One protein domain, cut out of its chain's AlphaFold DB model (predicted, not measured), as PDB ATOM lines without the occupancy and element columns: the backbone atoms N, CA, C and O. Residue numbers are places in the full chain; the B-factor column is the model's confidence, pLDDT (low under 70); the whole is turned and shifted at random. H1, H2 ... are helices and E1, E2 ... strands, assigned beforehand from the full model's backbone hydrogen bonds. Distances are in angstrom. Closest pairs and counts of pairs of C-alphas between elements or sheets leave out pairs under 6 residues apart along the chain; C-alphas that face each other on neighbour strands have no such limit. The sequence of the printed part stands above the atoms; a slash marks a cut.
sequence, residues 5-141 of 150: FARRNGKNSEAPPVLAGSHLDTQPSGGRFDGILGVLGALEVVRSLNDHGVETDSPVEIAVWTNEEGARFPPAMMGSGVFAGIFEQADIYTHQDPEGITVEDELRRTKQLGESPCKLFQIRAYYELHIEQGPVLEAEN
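Overview. This is residues 5 to 141 of the 150 residues of an uncharacterized protein of Deltaproteobacteria bacterium (UniProt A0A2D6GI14). A twisted sheet of four strands has one long helix, H1, packed along one face; the short helices H2, H3 and H4, with long loops, extend past one end of the sheet. A tail, residues 134 to 141 with H5, sticks out free. The printed part has 137 residues, with E1 E2 H1 E3 H2 H3 H4 E4 H5 in chain order, a mixed sheet ordered E1 E3 E2 E4, and mixed class; under half of the residues are in named elements. It is only just compact, close to loose, with radius of gyration of the C-alphas 16.7 A and spans of 49 by 44 by 24 A.

Arrangement. Edge strand E1, residues 5 to 8, is antiparallel to E3, residues 60 to 65, with N 6 and O 62 within hydrogen-bond range at 2.9 A. E3 is parallel to E2, residues 18 to 23 (N 63 and O 20, 2.9 A). E2 is parallel to edge strand E4, residues 125 to 127 (N 19 and O 125, 2.9 A). H1, residues 36 to 51, makes two layers, a helix on one face of the sheet, at a height over the sheet of 9.0 A; its closest C-alphas to E2 are Val 39 and Gly 21, 4.8 A. E2, H1 and E3 form a strand-helix-strand unit, parallel neighbours joined through a helix, with a right-handed crossover. H2, residues 78 to 83, only grazes the sheet, the closest C-alphas being Gly 79 and Trp 65, 5.1 A. H3, residues 89 to 92, is close but not clearly touching H2 (C-alphas 89 and 82, 5.7 A) and H4, residues 103 to 109 (C-alphas 92 and 103, 7.1 A). H5, residues 136 to 139, is not on the sheet. Every O i to N i+4 pair is within range in H1, H2 and H4; H3 and H5 are too short for one.

Along the chain. E1 begins at C-alpha 5 (10.781, 11.050, -10.130). E2 is 16.9 A long, H1 22.0 A and E3 16.0 A. H5 ends at C-alpha 139 (41.643, 28.850, -6.667).

Size, cuts and confidence. The C-alphas of Gly 53 and Gly 100 are the farthest apart, 49.1 A. The printed part has no cut; the links E2 to H1, E3 to H2 and H4 to E4 are long. Mean pLDDT of the printed part is 97.7, and no printed residue is under 70.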
ATOM      1  N   PHE A   5      11.372   9.738 -10.377       97.94
ATOM      2  CA  PHE A   5      10.781  11.050 -10.130       97.94
ATOM      3  C   PHE A   5      10.053  11.028  -8.785       97.94
ATOM      4  O   PHE A   5       9.127  10.237  -8.596       97.94
ATOM      5  N   ALA A   6      10.460  11.887  -7.850       98.12
ATOM      6  CA  ALA A   6       9.778  12.064  -6.568       98.12
ATOM      7  C   ALA A   6       9.116  13.443  -6.516       98.12
ATOM      8  O   ALA A   6       9.794  14.468  -6.502       98.12
ATOM      9  N   ARG A   7       7.781  13.468  -6.493       98.31
ATOM     10  CA  ARG A   7       6.985  14.694  -6.624       98.31
ATOM     11  C   ARG A   7       6.471  15.203  -5.283       98.31
ATOM     12  O   ARG A   7       5.805  14.481  -4.545       98.31
ATOM     13  N   ARG A   8       6.692  16.493  -5.031       98.50
ATOM     14  CA  ARG A   8       6.005  17.301  -4.022       98.50
ATOM     15  C   ARG A   8       5.002  18.211  -4.727       98.50
ATOM     16  O   ARG A   8       5.386  19.037  -5.555       98.50
ATOM     17  N   ASN A   9       3.722  18.083  -4.391       98.38
ATOM     18  CA  ASN A   9       2.686  18.940  -4.969       98.38
ATOM     19  C   ASN A   9       2.880  20.414  -4.572       98.38
ATOM     20  O   ASN A   9       3.322  20.712  -3.462       98.38
ATOM     21  N   GLY A  10       2.535  21.314  -5.492       97.81
ATOM     22  CA  GLY A  10       2.323  22.737  -5.216       97.81
ATOM     23  C   GLY A  10       0.830  23.070  -5.169       97.81
ATOM     24  O   GLY A  10      -0.008  22.172  -5.275       97.81
ATOM     25  N   LYS A  11       0.499  24.363  -5.087       98.19
ATOM     26  CA  LYS A  11      -0.885  24.877  -5.120       98.19
ATOM     27  C   LYS A  11      -1.649  24.407  -6.345       98.19
ATOM     28  O   LYS A  11      -2.812  24.028  -6.247       98.19
ATOM     29  N   ASN A  12      -1.002  24.461  -7.507       97.81
ATOM     30  CA  ASN A  12      -1.546  23.927  -8.741       97.81
ATOM     31  C   ASN A  12      -0.826  22.618  -9.078       97.81
ATOM     32  O   ASN A  12       0.256  22.634  -9.666       97.81
ATOM     33  N   SER A  13      -1.434  21.482  -8.724       95.38
ATOM     34  CA  SER A  13      -0.881  20.152  -9.007       95.38
ATOM     35  C   SER A  13      -0.758  19.852 -10.497       95.38
ATOM     36  O   SER A  13       0.012  18.970 -10.851       95.38
ATOM     37  N   GLU A  14      -1.459  20.582 -11.361       96.81
ATOM     38  CA  GLU A  14      -1.433  20.385 -12.815       96.81
ATOM     39  C   GLU A  14      -0.448  21.330 -13.516       96.81
ATOM     40  O   GLU A  14      -0.221  21.219 -14.722       96.81
ATOM     41  N   ALA A  15       0.151  22.278 -12.786       98.19
ATOM     42  CA  ALA A  15       1.170  23.145 -13.355       98.19
ATOM     43  C   ALA A  15       2.433  22.338 -13.716       98.19
ATOM     44  O   ALA A  15       2.790  21.393 -13.002       98.19
ATOM     45  N   PRO A  16       3.169  22.747 -14.769       98.44
ATOM     46  CA  PRO A  16       4.481  22.187 -15.060       98.44
ATOM     47  C   PRO A  16       5.395  22.266 -13.824       98.44
ATOM     48  O   PRO A  16       5.474  23.336 -13.195       98.44
ATOM     49  N   PRO A  17       6.062  21.161 -13.449       98.56
ATOM     50  CA  PRO A  17       6.913  21.118 -12.270       98.56
ATOM     51  C   PRO A  17       8.228  21.871 -12.484       98.56
ATOM     52  O   PRO A  17       8.718  22.006 -13.608       98.56
ATOM     53  N   VAL A  18       8.810  22.335 -11.381       98.75
ATOM     54  CA  VAL A  18      10.228  22.692 -11.312       98.75
ATOM     55  C   VAL A  18      10.983  21.433 -10.910       98.75
ATOM     56  O   VAL A  18      10.783  20.921  -9.808       98.75
ATOM     57  N   LEU A  19      11.811  20.920 -11.811       98.75
ATOM     58  CA  LEU A  19      12.654  19.771 -11.521       98.75
ATOM     59  C   LEU A  19      13.951  20.243 -10.868       98.75
ATOM     60  O   LEU A  19      14.526  21.259 -11.262       98.75
ATOM     61  N   ALA A  20      14.424  19.461  -9.910       98.81
ATOM     62  CA  ALA A  20      15.796  19.509  -9.445       98.81
ATOM     63  C   ALA A  20      16.330  18.087  -9.315       98.81
ATOM     64  O   ALA A  20      15.587  17.181  -8.953       98.81
ATOM     65  N   GLY A  21      17.589  17.842  -9.635       98.69
ATOM     66  CA  GLY A  21      18.069  16.468  -9.666       98.69
ATOM     67  C   GLY A  21      19.502  16.339 -10.118       98.69
ATOM     68  O   GLY A  21      20.187  17.346 -10.273       98.69
ATOM     69  N   SER A  22      19.919  15.084 -10.265       98.75
ATOM     70  CA  SER A  22      21.207  14.666 -10.821       98.75
ATOM     71  C   SER A  22      21.191  13.131 -10.969       98.75
ATOM     72  O   SER A  22      20.151  12.562 -11.317       98.75
ATOM     73  N   HIS A  23      22.287  12.438 -10.668       98.81
ATOM     74  CA  HIS A  23      22.426  10.983 -10.746       98.81
ATOM     75  C   HIS A  23      22.859  10.348  -9.417       98.81
ATOM     76  O   HIS A  23      23.276  11.024  -8.477       98.81
ATOM     77  N   LEU A  24      22.688   9.025  -9.315       98.50
ATOM     78  CA  LEU A  24      23.122   8.228  -8.155       98.50
ATOM     79  C   LEU A  24      24.121   7.124  -8.521       98.50
ATOM     80  O   LEU A  24      24.692   6.514  -7.615       98.50
ATOM     81  N   ASP A  25      24.306   6.825  -9.808       98.25
ATOM     82  CA  ASP A  25      25.416   5.990 -10.254       98.25
ATOM     83  C   ASP A  25      26.741   6.757 -10.179       98.25
ATOM     84  O   ASP A  25      26.754   7.985 -10.120       98.25
ATOM     85  N   THR A  26      27.844   6.014 -10.135       97.94
ATOM     86  CA  THR A  26      29.193   6.553  -9.941       97.94
ATOM     87  C   THR A  26      30.185   5.857 -10.865       97.94
ATOM     88  O   THR A  26      30.003   4.685 -11.211       97.94
ATOM     89  N   GLN A  27      31.318   6.502 -11.141       96.75
ATOM     90  CA  GLN A  27      32.500   5.800 -11.656       96.75
ATOM     91  C   GLN A  27      32.995   4.685 -10.702       96.75
ATOM     92  O   GLN A  27      32.760   4.754  -9.489       96.75
ATOM     93  N   PRO A  28      33.781   3.696 -11.186       95.19
ATOM     94  CA  PRO A  28      34.392   2.666 -10.336       95.19
ATOM     95  C   PRO A  28      35.323   3.234  -9.256       95.19
ATOM     96  O   PRO A  28      35.484   2.645  -8.192       95.19
ATOM     97  N   SER A  29      35.947   4.384  -9.534       95.62
ATOM     98  CA  SER A  29      36.748   5.167  -8.581       95.62
ATOM     99  C   SER A  29      36.059   6.491  -8.217       95.62
ATOM    100  O   SER A  29      36.725   7.509  -8.041       95.62
ATOM    101  N   GLY A  30      34.724   6.483  -8.158       94.38
ATOM    102  CA  GLY A  30      33.901   7.660  -7.898       94.38
ATOM    103  C   GLY A  30      34.078   8.242  -6.493       94.38
ATOM    104  O   GLY A  30      34.407   7.550  -5.525       94.38
ATOM    105  N   GLY A  31      33.855   9.552  -6.391       96.12
ATOM    106  CA  GLY A  31      33.848  10.279  -5.127       96.12
ATOM    107  C   GLY A  31      32.528  10.145  -4.360       96.12
ATOM    108  O   GLY A  31      31.610   9.435  -4.749       96.12
ATOM    109  N   ARG A  32      32.416  10.877  -3.245       97.12
ATOM    110  CA  ARG A  32      31.205  10.897  -2.394       97.12
ATOM    111  C   ARG A  32      30.199  11.996  -2.753       97.12
ATOM    112  O   ARG A  32      29.199  12.120  -2.058       97.12
ATOM    113  N   PHE A  33      30.505  12.833  -3.744       98.06
ATOM    114  CA  PHE A  33      29.755  14.066  -4.017       98.06
ATOM    115  C   PHE A  33      29.283  14.197  -5.465       98.06
ATOM    116  O   PHE A  33      28.310  14.905  -5.701       98.06
ATOM    117  N   ASP A  34      29.946  13.515  -6.395       98.50
ATOM    118  CA  ASP A  34      29.571  13.468  -7.805       98.50
ATOM    119  C   ASP A  34      28.166  12.870  -7.964       98.50
ATOM    120  O   ASP A  34      27.889  11.825  -7.364       98.50
ATOM    121  N   GLY A  35      27.267  13.579  -8.645       98.50
ATOM    122  CA  GLY A  35      25.841  13.263  -8.781       98.50
ATOM    123  C   GLY A  35      25.009  13.341  -7.498       98.50
ATOM    124  O   GLY A  35      24.038  14.099  -7.374       98.50
ATOM    125  N   ILE A  36      25.399  12.577  -6.479       98.50
ATOM    126  CA  ILE A  36      24.642  12.398  -5.238       98.50
ATOM    127  C   ILE A  36      24.402  13.714  -4.488       98.50
ATOM    128  O   ILE A  36      23.368  13.855  -3.829       98.50
ATOM    129  N   LEU A  37      25.307  14.697  -4.611       98.69
ATOM    130  CA  LEU A  37      25.102  16.039  -4.062       98.69
ATOM    131  C   LEU A  37      23.849  16.701  -4.649       98.69
ATOM    132  O   LEU A  37      23.071  17.284  -3.896       98.69
ATOM    133  N   GLY A  38      23.628  16.591  -5.959       98.81
ATOM    134  CA  GLY A  38      22.472  17.181  -6.628       98.81
ATOM    135  C   GLY A  38      21.162  16.515  -6.223       98.81
ATOM    136  O   GLY A  38      20.194  17.198  -5.879       98.81
ATOM    137  N   VAL A  39      21.148  15.180  -6.155       98.88
ATOM    138  CA  VAL A  39      19.964  14.414  -5.733       98.88
ATOM    139  C   VAL A  39      19.606  14.690  -4.270       98.88
ATOM    140  O   VAL A  39      18.450  14.984  -3.953       98.88
ATOM    141  N   LEU A  40      20.583  14.620  -3.361       98.81
ATOM    142  CA  LEU A  40      20.339  14.873  -1.940       98.81
ATOM    143  C   LEU A  40      20.082  16.354  -1.651       98.81
ATOM    144  O   LEU A  40      19.286  16.659  -0.766       98.81
ATOM    145  N   GLY A  41      20.679  17.270  -2.416       98.81
ATOM    146  CA  GLY A  41      20.373  18.698  -2.360       98.81
ATOM    147  C   GLY A  41      18.917  18.982  -2.730       98.81
ATOM    148  O   GLY A  41      18.221  19.684  -2.000       98.81
ATOM    149  N   ALA A  42      18.408  18.368  -3.803       98.81
ATOM    150  CA  ALA A  42      17.001  18.475  -4.191       98.81
ATOM    151  C   ALA A  42      16.051  17.870  -3.136       98.81
ATOM    152  O   ALA A  42      15.002  18.447  -2.831       98.81
ATOM    153  N   LEU A  43      16.433  16.743  -2.523       98.81
ATOM    154  CA  LEU A  43      15.702  16.172  -1.388       98.81
ATOM    155  C   LEU A  43      15.663  17.125  -0.190       98.81
ATOM    156  O   LEU A  43      14.615  17.277   0.440       98.81
ATOM    157  N   GLU A  44      16.783  17.771   0.115       98.81
ATOM    158  CA  GLU A  44      16.873  18.716   1.223       98.81
ATOM    159  C   GLU A  44      16.046  19.980   0.971       98.81
ATOM    160  O   GLU A  44      15.381  20.460   1.885       98.81
ATOM    161  N   VAL A  45      15.963  20.454  -0.277       98.75
ATOM    162  CA  VAL A  45      15.021  21.520  -0.662       98.75
ATOM    163  C   VAL A  45      13.585  21.111  -0.333       98.75
ATOM    164  O   VAL A  45      12.864  21.868   0.317       98.75
ATOM    165  N   VAL A  46      13.155  19.907  -0.723       98.75
ATOM    166  CA  VAL A  46      11.798  19.411  -0.430       98.75
ATOM    167  C   VAL A  46      11.539  19.315   1.077       98.75
ATOM    168  O   VAL A  46      10.476  19.738   1.535       98.75
ATOM    169  N   ARG A  47      12.497  18.793   1.855       98.81
ATOM    170  CA  ARG A  47      12.399  18.716   3.323       98.81
ATOM    171  C   ARG A  47      12.294  20.098   3.952       98.81
ATOM    172  O   ARG A  47      11.337  20.357   4.671       98.81
ATOM    173  N   SER A  48      13.184  21.009   3.578       98.88
ATOM    174  CA  SER A  48      13.187  22.387   4.063       98.88
ATOM    175  C   SER A  48      11.876  23.117   3.752       98.88
ATOM    176  O   SER A  48      11.331  23.792   4.625       98.88
ATOM    177  N   LEU A  49      11.317  22.952   2.545       98.75
ATOM    178  CA  LEU A  49      10.008  23.516   2.192       98.75
ATOM    179  C   LEU A  49       8.882  22.950   3.069       98.75
ATOM    180  O   LEU A  49       7.961  23.683   3.424       98.75
ATOM    181  N   ASN A  50       8.935  21.660   3.410       98.69
ATOM    182  CA  ASN A  50       7.952  21.026   4.290       98.69
ATOM    183  C   ASN A  50       8.078  21.524   5.733       98.69
ATOM    184  O   ASN A  50       7.071  21.926   6.313       98.69
ATOM    185  N   ASP A  51       9.293  21.557   6.276       98.81
ATOM    186  CA  ASP A  51       9.565  21.968   7.658       98.81
ATOM    187  C   ASP A  51       9.131  23.415   7.924       98.81
ATOM    188  O   ASP A  51       8.643  23.740   9.006       98.81
ATOM    189  N   HIS A  52       9.245  24.278   6.911       98.75
ATOM    190  CA  HIS A  52       8.843  25.684   6.986       98.75
ATOM    191  C   HIS A  52       7.411  25.945   6.494       98.75
ATOM    192  O   HIS A  52       6.986  27.099   6.445       98.75
ATOM    193  N   GLY A  53       6.661  24.908   6.099       98.12
ATOM    194  CA  GLY A  53       5.293  25.056   5.595       98.12
ATOM    195  C   GLY A  53       5.184  25.915   4.328       98.12
ATOM    196  O   GLY A  53       4.166  26.571   4.113       98.12
ATOM    197  N   VAL A  54       6.227  25.949   3.494       98.62
ATOM    198  CA  VAL A  54       6.265  26.769   2.277       98.62
ATOM    199  C   VAL A  54       5.517  26.063   1.153       98.62
ATOM    200  O   VAL A  54       5.941  25.026   0.640       98.62
ATOM    201  N   GLU A  55       4.410  26.652   0.720       98.12
ATOM    202  CA  GLU A  55       3.630  26.158  -0.407       98.12
ATOM    203  C   GLU A  55       4.065  26.839  -1.713       98.12
ATOM    204  O   GLU A  55       3.962  28.059  -1.866       98.12
ATOM    205  N   THR A  56       4.564  26.050  -2.664       98.56
ATOM    206  CA  THR A  56       5.002  26.529  -3.981       98.56
ATOM    207  C   THR A  56       3.826  26.582  -4.951       98.56
ATOM    208  O   THR A  56       2.894  25.790  -4.842       98.56
ATOM    209  N   ASP A  57       3.856  27.488  -5.933       98.31
ATOM    210  CA  ASP A  57       2.775  27.566  -6.929       98.31
ATOM    211  C   ASP A  57       2.792  26.355  -7.879       98.31
ATOM    212  O   ASP A  57       1.759  25.723  -8.107       98.31
ATOM    213  N   SER A  58       3.984  26.008  -8.381       98.50
ATOM    214  CA  SER A  58       4.246  24.786  -9.147       98.50
ATOM    215  C   SER A  58       4.654  23.623  -8.229       98.50
ATOM    216  O   SER A  58       5.228  23.853  -7.158       98.50
ATOM    217  N   PRO A  59       4.443  22.373  -8.663       98.75
ATOM    218  CA  PRO A  59       5.064  21.205  -8.052       98.75
ATOM    219  C   PRO A  59       6.593  21.268  -8.135       98.75
ATOM    220  O   PRO A  59       7.149  21.848  -9.071       98.75
ATOM    221  N   VAL A  60       7.257  20.626  -7.176       98.75
ATOM    222  CA  VAL A  60       8.709  20.395  -7.182       98.75
ATOM    223  C   VAL A  60       8.946  18.903  -7.360       98.75
ATOM    224  O   VAL A  60       8.354  18.099  -6.638       98.75
ATOM    225  N   GLU A  61       9.792  18.524  -8.313       98.62
ATOM    226  CA  GLU A  61      10.123  17.123  -8.577       98.62
ATOM    227  C   GLU A  61      11.618  16.872  -8.460       98.62
ATOM    228  O   GLU A  61      12.420  17.590  -9.050       98.62
ATOM    229  N   ILE A  62      11.976  15.823  -7.723       98.88
ATOM    230  CA  ILE A  62      13.343  15.321  -7.676       98.88
ATOM    231  C   ILE A  62      13.513  14.327  -8.816       98.88
ATOM    232  O   ILE A  62      12.786  13.332  -8.846       98.88
ATOM    233  N   ALA A  63      14.459  14.577  -9.717       98.69
ATOM    234  CA  ALA A  63      14.827  13.650 -10.783       98.69
ATOM    235  C   ALA A  63      16.133  12.922 -10.434       98.69
ATOM    236  O   ALA A  63      17.122  13.549 -10.057       98.69
ATOM    237  N   VAL A  64      16.135  11.597 -10.571       98.75
ATOM    238  CA  VAL A  64      17.356  10.784 -10.549       98.75
ATOM    239  C   VAL A  64      17.513  10.130 -11.907       98.75
ATOM    240  O   VAL A  64      16.718   9.257 -12.278       98.75
ATOM    241  N   TRP A  65      18.529  10.559 -12.645       98.69
ATOM    242  CA  TRP A  65      18.831  10.044 -13.972       98.69
ATOM    243  C   TRP A  65      19.625   8.748 -13.873       98.69
ATOM    244  O   TRP A  65      20.521   8.607 -13.046       98.69
ATOM    245  N   THR A  66      19.243   7.770 -14.690       98.44
ATOM    246  CA  THR A  66      19.911   6.464 -14.727       98.44
ATOM    247  C   THR A  66      21.144   6.501 -15.615       98.44
ATOM    248  O   THR A  66      21.027   6.897 -16.777       98.44
ATOM    249  N   ASN A  67      22.261   5.976 -15.101       98.25
ATOM    250  CA  ASN A  67      23.498   5.748 -15.849       98.25
ATOM    251  C   ASN A  67      23.970   7.039 -16.530       98.25
ATOM    252  O   ASN A  67      24.043   7.136 -17.760       98.25
ATOM    253  N   GLU A  68      24.193   8.053 -15.702       98.25
ATOM    254  CA  GLU A  68      24.736   9.332 -16.142       98.25
ATOM    255  C   GLU A  68      26.216   9.179 -16.489       98.25
ATOM    256  O   GLU A  68      26.617   9.560 -17.582       98.25
ATOM    257  N   GLU A  69      26.976   8.457 -15.670       97.25
ATOM    258  CA  GLU A  69      28.430   8.342 -15.813       97.25
ATOM    259  C   GLU A  69      28.843   7.510 -17.033       97.25
ATOM    260  O   GLU A  69      29.975   7.574 -17.516       97.25
ATOM    261  N   GLY A  70      27.943   6.639 -17.503       96.75
ATOM    262  CA  GLY A  70      28.229   5.702 -18.588       96.75
ATOM    263  C   GLY A  70      29.270   4.635 -18.231       96.75
ATOM    264  O   GLY A  70      29.821   3.989 -19.120       96.75
ATOM    265  N   ALA A  71      29.569   4.469 -16.939       96.31
ATOM    266  CA  ALA A  71      30.706   3.687 -16.464       96.31
ATOM    267  C   ALA A  71      30.559   2.183 -16.730       96.31
ATOM    268  O   ALA A  71      31.492   1.532 -17.198       96.31
ATOM    269  N   ARG A  72      29.388   1.621 -16.406       97.81
ATOM    270  CA  ARG A  72      29.085   0.203 -16.653       97.81
ATOM    271  C   ARG A  72      28.533  -0.012 -18.058       97.81
ATOM    272  O   ARG A  72      28.909  -0.980 -18.711       97.81
ATOM    273  N   PHE A  73      27.662   0.890 -18.502       97.94
ATOM    274  CA  PHE A  73      27.036   0.854 -19.816       97.94
ATOM    275  C   PHE A  73      27.335   2.167 -20.551       97.94
ATOM    276  O   PHE A  73      26.841   3.205 -20.119       97.94
ATOM    277  N   PRO A  74      28.105   2.174 -21.649       94.62
ATOM    278  CA  PRO A  74      28.259   3.367 -22.482       94.62
ATOM    279  C   PRO A  74      27.009   3.562 -23.353       94.62
ATOM    280  O   PRO A  74      26.406   2.555 -23.707       94.62
ATOM    281  N   PRO A  75      26.624   4.781 -23.780       95.94
ATOM    282  CA  PRO A  75      27.232   6.066 -23.455       95.94
ATOM    283  C   PRO A  75      26.782   6.603 -22.089       95.94
ATOM    284  O   PRO A  75      25.878   6.067 -21.452       95.94
ATOM    285  N   ALA A  76      27.407   7.703 -21.678       97.12
ATOM    286  CA  ALA A  76      26.948   8.545 -20.583       97.12
ATOM    287  C   ALA A  76      25.531   9.103 -20.831       97.12
ATOM    288  O   ALA A  76      25.039   9.137 -21.964       97.12
ATOM    289  N   MET A  77      24.896   9.579 -19.760       97.81
ATOM    290  CA  MET A  77      23.637  10.331 -19.773       97.81
ATOM    291  C   MET A  77      22.462   9.553 -20.389       97.81
ATOM    292  O   MET A  77      21.590  10.136 -21.032       97.81
ATOM    293  N   MET A  78      22.401   8.229 -20.206       97.69
ATOM    294  CA  MET A  78      21.380   7.391 -20.857       97.69
ATOM    295  C   MET A  78      19.958   7.796 -20.475       97.69
ATOM    296  O   MET A  78      19.097   8.009 -21.333       97.69
ATOM    297  N   GLY A  79      19.692   7.869 -19.170       97.94
ATOM    298  CA  GLY A  79      18.357   8.111 -18.644       97.94
ATOM    299  C   GLY A  79      17.795   9.465 -19.065       97.94
ATOM    300  O   GLY A  79      16.641   9.542 -19.496       97.94
ATOM    301  N   SER A  80      18.608  10.517 -18.966       98.38
ATOM    302  CA  SER A  80      18.255  11.880 -19.370       98.38
ATOM    303  C   SER A  80      18.242  12.047 -20.891       98.38
ATOM    304  O   SER A  80      17.343  12.697 -21.419       98.38
ATOM    305  N   GLY A  81      19.161  11.408 -21.618       98.31
ATOM    306  CA  GLY A  81      19.222  11.446 -23.078       98.31
ATOM    307  C   GLY A  81      17.997  10.816 -23.739       98.31
ATOM    308  O   GLY A  81      17.407  11.419 -24.635       98.31
ATOM    309  N   VAL A  82      17.531   9.661 -23.251       98.31
ATOM    310  CA  VAL A  82      16.254   9.078 -23.709       98.31
ATOM    311  C   VAL A  82      15.078   9.966 -23.307       98.31
ATOM    312  O   VAL A  82      14.186  10.216 -24.115       98.31
ATOM    313  N   PHE A  83      15.070  10.484 -22.074       98.44
ATOM    314  CA  PHE A  83      14.015  11.390 -21.614       98.44
ATOM    315  C   PHE A  83      13.886  12.631 -22.509       98.44
ATOM    316  O   PHE A  83      12.773  13.001 -22.874       98.44
ATOM    317  N   ALA A  84      15.003  13.237 -22.910       97.94
ATOM    318  CA  ALA A  84      15.047  14.402 -23.788       97.94
ATOM    319  C   ALA A  84      14.803  14.075 -25.277       97.94
ATOM    320  O   ALA A  84      14.738  14.996 -26.091       97.94
ATOM    321  N   GLY A  85      14.661  12.796 -25.644       97.38
ATOM    322  CA  GLY A  85      14.505  12.357 -27.034       97.38
ATOM    323  C   GLY A  85      15.790  12.443 -27.867       97.38
ATOM    324  O   GLY A  85      15.717  12.491 -29.090       97.38
ATOM    325  N   ILE A  86      16.956  12.497 -27.216       97.88
ATOM    326  CA  ILE A  86      18.280  12.494 -27.860       97.88
ATOM    327  C   ILE A  86      18.688  11.065 -28.231       97.88
ATOM    328  O   ILE A  86      19.282  10.844 -29.284       97.88
ATOM    329  N   PHE A  87      18.349  10.096 -27.375       97.75
ATOM    330  CA  PHE A  87      18.593   8.676 -27.612       97.75
ATOM    331  C   PHE A  87      17.282   7.917 -27.805       97.75
ATOM    332  O   PHE A  87      16.296   8.161 -27.107       97.75
ATOM    333  N   GLU A  88      17.294   6.941 -28.710       97.50
ATOM    334  CA  GLU A  88      16.183   6.010 -28.878       97.50
ATOM    335  C   GLU A  88      16.193   4.979 -27.744       97.50
ATOM    336  O   GLU A  88      17.177   4.272 -27.527       97.50
ATOM    337  N   GLN A  89      15.078   4.858 -27.019       97.44
ATOM    338  CA  GLN A  89      14.983   3.964 -25.857       97.44
ATOM    339  C   GLN A  89      15.300   2.503 -26.216       97.44
ATOM    340  O   GLN A  89      15.964   1.805 -25.453       97.44
ATOM    341  N   ALA A  90      14.812   2.050 -27.373       97.19
ATOM    342  CA  ALA A  90      15.020   0.686 -27.848       97.19
ATOM    343  C   ALA A  90      16.497   0.388 -28.139       97.19
ATOM    344  O   ALA A  90      16.925  -0.737 -27.922       97.19
ATOM    345  N   ASP A  91      17.263   1.383 -28.592       97.88
ATOM    346  CA  ASP A  91      18.696   1.244 -28.857       97.88
ATOM    347  C   ASP A  91      19.474   1.112 -27.544       97.88
ATOM    348  O   ASP A  91      20.136   0.099 -27.315       97.88
ATOM    349  N   ILE A  92      19.263   2.049 -26.611       97.94
ATOM    350  CA  ILE A  92      19.914   2.050 -25.291       97.94
ATOM    351  C   ILE A  92      19.663   0.751 -24.517       97.94
ATOM    352  O   ILE A  92      20.547   0.259 -23.822       97.94
ATOM    353  N   TYR A  93      18.479   0.153 -24.653       98.19
ATOM    354  CA  TYR A  93      18.162  -1.135 -24.035       98.19
ATOM    355  C   TYR A  93      19.058  -2.287 -24.478       98.19
ATOM    356  O   TYR A  93      19.257  -3.213 -23.695       98.19
ATOM    357  N   THR A  94      19.638  -2.214 -25.675       98.25
ATOM    358  CA  THR A  94      20.539  -3.249 -26.195       98.25
ATOM    359  C   THR A  94      21.987  -3.083 -25.749       98.25
ATOM    360  O   THR A  94      22.781  -4.002 -25.948       98.25
ATOM    361  N   HIS A  95      22.347  -1.947 -25.144       98.38
ATOM    362  CA  HIS A  95      23.721  -1.682 -24.730       98.38
ATOM    363  C   HIS A  95      24.145  -2.653 -23.630       98.38
ATOM    364  O   HIS A  95      23.347  -2.994 -22.755       98.38
ATOM    365  N   GLN A  96      25.397  -3.105 -23.694       98.31
ATOM    366  CA  GLN A  96      25.914  -4.179 -22.851       98.31
ATOM    367  C   GLN A  96      27.033  -3.700 -21.931       98.31
ATOM    368  O   GLN A  96      27.797  -2.801 -22.288       98.31
ATOM    369  N   ASP A  97      27.127  -4.327 -20.762       97.62
ATOM    370  CA  ASP A  97      28.305  -4.239 -19.899       97.62
ATOM    371  C   ASP A  97      29.425  -5.184 -20.396       97.62
ATOM    372  O   ASP A  97      29.219  -5.944 -21.351       97.62
ATOM    373  N   PRO A  98      30.634  -5.153 -19.799       96.81
ATOM    374  CA  PRO A  98      31.735  -6.034 -20.196       96.81
ATOM    375  C   PRO A  98      31.432  -7.537 -20.081       96.81
ATOM    376  O   PRO A  98      32.090  -8.344 -20.740       96.81
ATOM    377  N   GLU A  99      30.453  -7.922 -19.262       97.31
ATOM    378  CA  GLU A  99      29.978  -9.296 -19.113       97.31
ATOM    379  C   GLU A  99      28.904  -9.693 -20.146       97.31
ATOM    380  O   GLU A  99      28.509 -10.861 -20.203       97.31
ATOM    381  N   GLY A 100      28.459  -8.758 -20.992       97.75
ATOM    382  CA  GLY A 100      27.465  -8.985 -22.044       97.75
ATOM    383  C   GLY A 100      26.011  -8.907 -21.572       97.75
ATOM    384  O   GLY A 100      25.110  -9.280 -22.326       97.75
ATOM    385  N   ILE A 101      25.757  -8.448 -20.343       98.50
ATOM    386  CA  ILE A 101      24.402  -8.227 -19.818       98.50
ATOM    387  C   ILE A 101      23.875  -6.923 -20.409       98.50
ATOM    388  O   ILE A 101      24.622  -5.955 -20.500       98.50
ATOM    389  N   THR A 102      22.603  -6.871 -20.813       98.62
ATOM    390  CA  THR A 102      22.024  -5.647 -21.387       98.62
ATOM    391  C   THR A 102      21.505  -4.675 -20.321       98.62
ATOM    392  O   THR A 102      21.151  -5.073 -19.206       98.62
ATOM    393  N   VAL A 103      21.379  -3.393 -20.679       98.38
ATOM    394  CA  VAL A 103      20.706  -2.379 -19.845       98.38
ATOM    395  C   VAL A 103      19.284  -2.819 -19.485       98.38
ATOM    396  O   VAL A 103      18.855  -2.662 -18.340       98.38
ATOM    397  N   GLU A 104      18.533  -3.378 -20.441       98.31
ATOM    398  CA  GLU A 104      17.169  -3.846 -20.186       98.31
ATOM    399  C   GLU A 104      17.129  -4.988 -19.161       98.31
ATOM    400  O   GLU A 104      16.304  -4.953 -18.240       98.31
ATOM    401  N   ASP A 105      18.027  -5.968 -19.286       98.44
ATOM    402  CA  ASP A 105      18.115  -7.095 -18.354       98.44
ATOM    403  C   ASP A 105      18.387  -6.615 -16.927       98.44
ATOM    404  O   ASP A 105      17.714  -7.051 -15.987       98.44
ATOM    405  N   GLU A 106      19.309  -5.664 -16.752       98.31
ATOM    406  CA  GLU A 106      19.604  -5.102 -15.434       98.31
ATOM    407  C   GLU A 106      18.428  -4.318 -14.858       98.31
ATOM    408  O   GLU A 106      18.077  -4.530 -13.696       98.31
ATOM    409  N   LEU A 107      17.761  -3.479 -15.657       98.06
ATOM    410  CA  LEU A 107      16.562  -2.759 -15.217       98.06
ATOM    411  C   LEU A 107      15.446  -3.723 -14.784       98.06
ATOM    412  O   LEU A 107      14.722  -3.448 -13.822       98.06
ATOM    413  N   ARG A 108      15.292  -4.866 -15.465       98.19
ATOM    414  CA  ARG A 108      14.344  -5.920 -15.066       98.19
ATOM    415  C   ARG A 108      14.789  -6.608 -13.779       98.19
ATOM    416  O   ARG A 108      13.979  -6.761 -12.863       98.19
ATOM    417  N   ARG A 109      16.067  -6.981 -13.678       98.06
ATOM    418  CA  ARG A 109      16.647  -7.666 -12.513       98.06
ATOM    419  C   ARG A 109      16.529  -6.828 -11.240       98.06
ATOM    420  O   ARG A 109      16.175  -7.364 -10.190       98.06
ATOM    421  N   THR A 110      16.784  -5.522 -11.326       97.12
ATOM    422  CA  THR A 110      16.673  -4.582 -10.196       97.12
ATOM    423  C   THR A 110      15.245  -4.096  -9.948       97.12
ATOM    424  O   THR A 110      15.007  -3.405  -8.958       97.12
ATOM    425  N   LYS A 111      14.280  -4.484 -10.798       96.81
ATOM    426  CA  LYS A 111      12.874  -4.041 -10.758       96.81
ATOM    427  C   LYS A 111      12.712  -2.527 -10.934       96.81
ATOM    428  O   LYS A 111      11.794  -1.926 -10.384       96.81
ATOM    429  N   GLN A 112      13.603  -1.918 -11.708       96.25
ATOM    430  CA  GLN A 112      13.593  -0.492 -12.041       96.25
ATOM    431  C   GLN A 112      13.083  -0.225 -13.461       96.25
ATOM    432  O   GLN A 112      12.974   0.929 -13.878       96.25
ATOM    433  N   LEU A 113      12.722  -1.265 -14.216       95.06
ATOM    434  CA  LEU A 113      11.999  -1.100 -15.471       95.06
ATOM    435  C   LEU A 113      10.564  -0.613 -15.197       95.06
ATOM    436  O   LEU A 113       9.631  -1.404 -15.107       95.06
ATOM    437  N   GLY A 114      10.414   0.701 -15.020       90.75
ATOM    438  CA  GLY A 114       9.123   1.345 -14.795       90.75
ATOM    439  C   GLY A 114       8.188   1.256 -16.005       90.75
ATOM    440  O   GLY A 114       8.632   1.144 -17.146       90.75
ATOM    441  N   GLU A 115       6.887   1.348 -15.737       91.25
ATOM    442  CA  GLU A 115       5.818   1.289 -16.748       91.25
ATOM    443  C   GLU A 115       5.568   2.645 -17.427       91.25
ATOM    444  O   GLU A 115       5.027   2.714 -18.531       91.25
ATOM    445  N   SER A 116       5.977   3.737 -16.774       93.00
ATOM    446  CA  SER A 116       5.860   5.087 -17.315       93.00
ATOM    447  C   SER A 116       6.764   5.259 -18.540       93.00
ATOM    448  O   SER A 116       7.961   4.960 -18.459       93.00
ATOM    449  N   PRO A 117       6.244   5.800 -19.659       92.94
ATOM    450  CA  PRO A 117       7.070   6.119 -20.816       92.94
ATOM    451  C   PRO A 117       8.201   7.079 -20.435       92.94
ATOM    452  O   PRO A 117       7.951   8.111 -19.808       92.94
ATOM    453  N   CYS A 118       9.432   6.772 -20.841       96.69
ATOM    454  CA  CYS A 118      10.553   7.688 -20.669       96.69
ATOM    455  C   CYS A 118      10.529   8.726 -21.789       96.69
ATOM    456  O   CYS A 118      11.148   8.540 -22.829       96.69
ATOM    457  N   LYS A 119       9.757   9.793 -21.591       95.81
ATOM    458  CA  LYS A 119       9.576  10.856 -22.580       95.81
ATOM    459  C   LYS A 119       9.497  12.214 -21.907       95.81
ATOM    460  O   LYS A 119       8.935  12.324 -20.814       95.81
ATOM    461  N   LEU A 120       9.983  13.234 -22.605       96.12
ATOM    462  CA  LEU A 120       9.876  14.613 -22.169       96.12
ATOM    463  C   LEU A 120       8.402  14.972 -21.971       96.12
ATOM    464  O   LEU A 120       7.553  14.764 -22.841       96.12
ATOM    465  N   PHE A 121       8.115  15.535 -20.809       95.81
ATOM    466  CA  PHE A 121       6.856  16.195 -20.507       95.81
ATOM    467  C   PHE A 121       7.111  17.687 -20.293       95.81
ATOM    468  O   PHE A 121       8.253  18.144 -20.255       95.81
ATOM    469  N   GLN A 122       6.042  18.472 -20.178       97.06
ATOM    470  CA  GLN A 122       6.181  19.907 -19.970       97.06
ATOM    471  C   GLN A 122       6.809  20.186 -18.598       97.06
ATOM    472  O   GLN A 122       6.188  19.944 -17.566       97.06
ATOM    473  N   ILE A 123       8.022  20.732 -18.603       97.62
ATOM    474  CA  ILE A 123       8.751  21.172 -17.411       97.62
ATOM    475  C   ILE A 123       8.765  22.697 -17.353       97.62
ATOM    476  O   ILE A 123       8.846  23.367 -18.384       97.62
ATOM    477  N   ARG A 124       8.661  23.267 -16.150       98.31
ATOM    478  CA  ARG A 124       8.781  24.720 -15.957       98.31
ATOM    479  C   ARG A 124      10.239  25.161 -15.997       98.31
ATOM    480  O   ARG A 124      10.546  26.189 -16.587       98.31
ATOM    481  N   ALA A 125      11.094  24.404 -15.318       98.25
ATOM    482  CA  ALA A 125      12.534  24.604 -15.231       98.25
ATOM    483  C   ALA A 125      13.194  23.312 -14.728       98.25
ATOM    484  O   ALA A 125      12.524  22.488 -14.100       98.25
ATOM    485  N   TYR A 126      14.493  23.167 -14.982       98.44
ATOM    486  CA  TYR A 126      15.348  22.122 -14.424       98.44
ATOM    487  C   TYR A 126      16.579  22.785 -13.799       98.44
ATOM    488  O   TYR A 126      17.193  23.642 -14.435       98.44
ATOM    489  N   TYR A 127      16.909  22.408 -12.565       98.56
ATOM    490  CA  TYR A 127      18.097  22.873 -11.852       98.56
ATOM    491  C   TYR A 127      18.923  21.689 -11.367       98.56
ATOM    492  O   TYR A 127      18.391  20.741 -10.796       98.56
ATOM    493  N   GLU A 128      20.234  21.780 -11.518       98.69
ATOM    494  CA  GLU A 128      21.160  20.762 -11.041       98.69
ATOM    495  C   GLU A 128      22.233  21.427 -10.189       98.69
ATOM    496  O   GLU A 128      22.910  22.358 -10.627       98.69
ATOM    497  N   LEU A 129      22.331  20.989  -8.933       98.56
ATOM    498  CA  LEU A 129      23.442  21.337  -8.059       98.56
ATOM    499  C   LEU A 129      24.525  20.285  -8.262       98.56
ATOM    500  O   LEU A 129      24.258  19.099  -8.093       98.56
ATOM    501  N   HIS A 130      25.743  20.725  -8.546       98.50
ATOM    502  CA  HIS A 130      26.862  19.825  -8.757       98.50
ATOM    503  C   HIS A 130      28.147  20.376  -8.143       98.50
ATOM    504  O   HIS A 130      28.279  21.583  -7.925       98.50
ATOM    505  N   ILE A 131      29.095  19.485  -7.851       98.00
ATOM    506  CA  ILE A 131      30.469  19.905  -7.566       98.00
ATOM    507  C   ILE A 131      31.119  20.414  -8.853       98.00
ATOM    508  O   ILE A 131      30.763  19.986  -9.946       98.00
ATOM    509  N   GLU A 132      32.104  21.298  -8.721       97.81
ATOM    510  CA  GLU A 132      32.794  21.869  -9.881       97.81
ATOM    511  C   GLU A 132      33.528  20.811 -10.725       97.81
ATOM    512  O   GLU A 132      33.679  20.982 -11.927       97.81
ATOM    513  N   GLN A 133      34.031  19.744 -10.085       96.06
ATOM    514  CA  GLN A 133      34.972  18.758 -10.658       96.06
ATOM    515  C   GLN A 133      36.274  19.379 -11.216       96.06
ATOM    516  O   GLN A 133      37.101  18.684 -11.806       96.06
ATOM    517  N   GLY A 134      36.492  20.670 -10.965       94.75
ATOM    518  CA  GLY A 134      37.656  21.453 -11.352       94.75
ATOM    519  C   GLY A 134      38.178  22.310 -10.194       94.75
ATOM    520  O   GLY A 134      37.634  22.250  -9.090       94.75
ATOM    521  N   PRO A 135      39.274  23.055 -10.415       97.19
ATOM    522  CA  PRO A 135      39.963  23.787  -9.353       97.19
ATOM    523  C   PRO A 135      39.634  25.291  -9.291       97.19
ATOM    524  O   PRO A 135      40.246  26.002  -8.497       97.19
ATOM    525  N   VAL A 136      38.765  25.820 -10.155       97.50
ATOM    526  CA  VAL A 136      38.575  27.264 -10.371       97.50
ATOM    527  C   VAL A 136      37.954  27.937  -9.153       97.50
ATOM    528  O   VAL A 136      38.503  28.923  -8.671       97.50
ATOM    529  N   LEU A 137      36.853  27.410  -8.612       97.81
ATOM    530  CA  LEU A 137      36.177  28.020  -7.464       97.81
ATOM    531  C   LEU A 137      37.073  27.999  -6.223       97.81
ATOM    532  O   LEU A 137      37.111  28.978  -5.477       97.81
ATOM    533  N   GLU A 138      37.839  26.922  -6.026       97.56
ATOM    534  CA  GLU A 138      38.837  26.844  -4.955       97.56
ATOM    535  C   GLU A 138      39.954  27.879  -5.155       97.56
ATOM    536  O   GLU A 138      40.245  28.653  -4.240       97.56
ATOM    537  N   ALA A 139      40.548  27.935  -6.351       97.88
ATOM    538  CA  ALA A 139      41.643  28.850  -6.667       97.88
ATOM    539  C   ALA A 139      41.232  30.329  -6.569       97.88
ATOM    540  O   ALA A 139      42.044  31.177  -6.197       97.88
ATOM    541  N   GLU A 140      39.974  30.636  -6.878       97.81
ATOM    542  CA  GLU A 140      39.405  31.983  -6.798       97.81
ATOM    543  C   GLU A 140      38.793  32.307  -5.426       97.81
ATOM    544  O   GLU A 140      38.352  33.435  -5.205       97.81
ATOM    545  N   ASN A 141      38.789  31.353  -4.484       97.25
ATOM    546  CA  ASN A 141      38.133  31.477  -3.178       97.25
ATOM    547  C   ASN A 141      36.647  31.886  -3.302       97.25
ATOM    548  O   ASN A 141      36.133  32.723  -2.553       97.25
TER     549      ASN A 141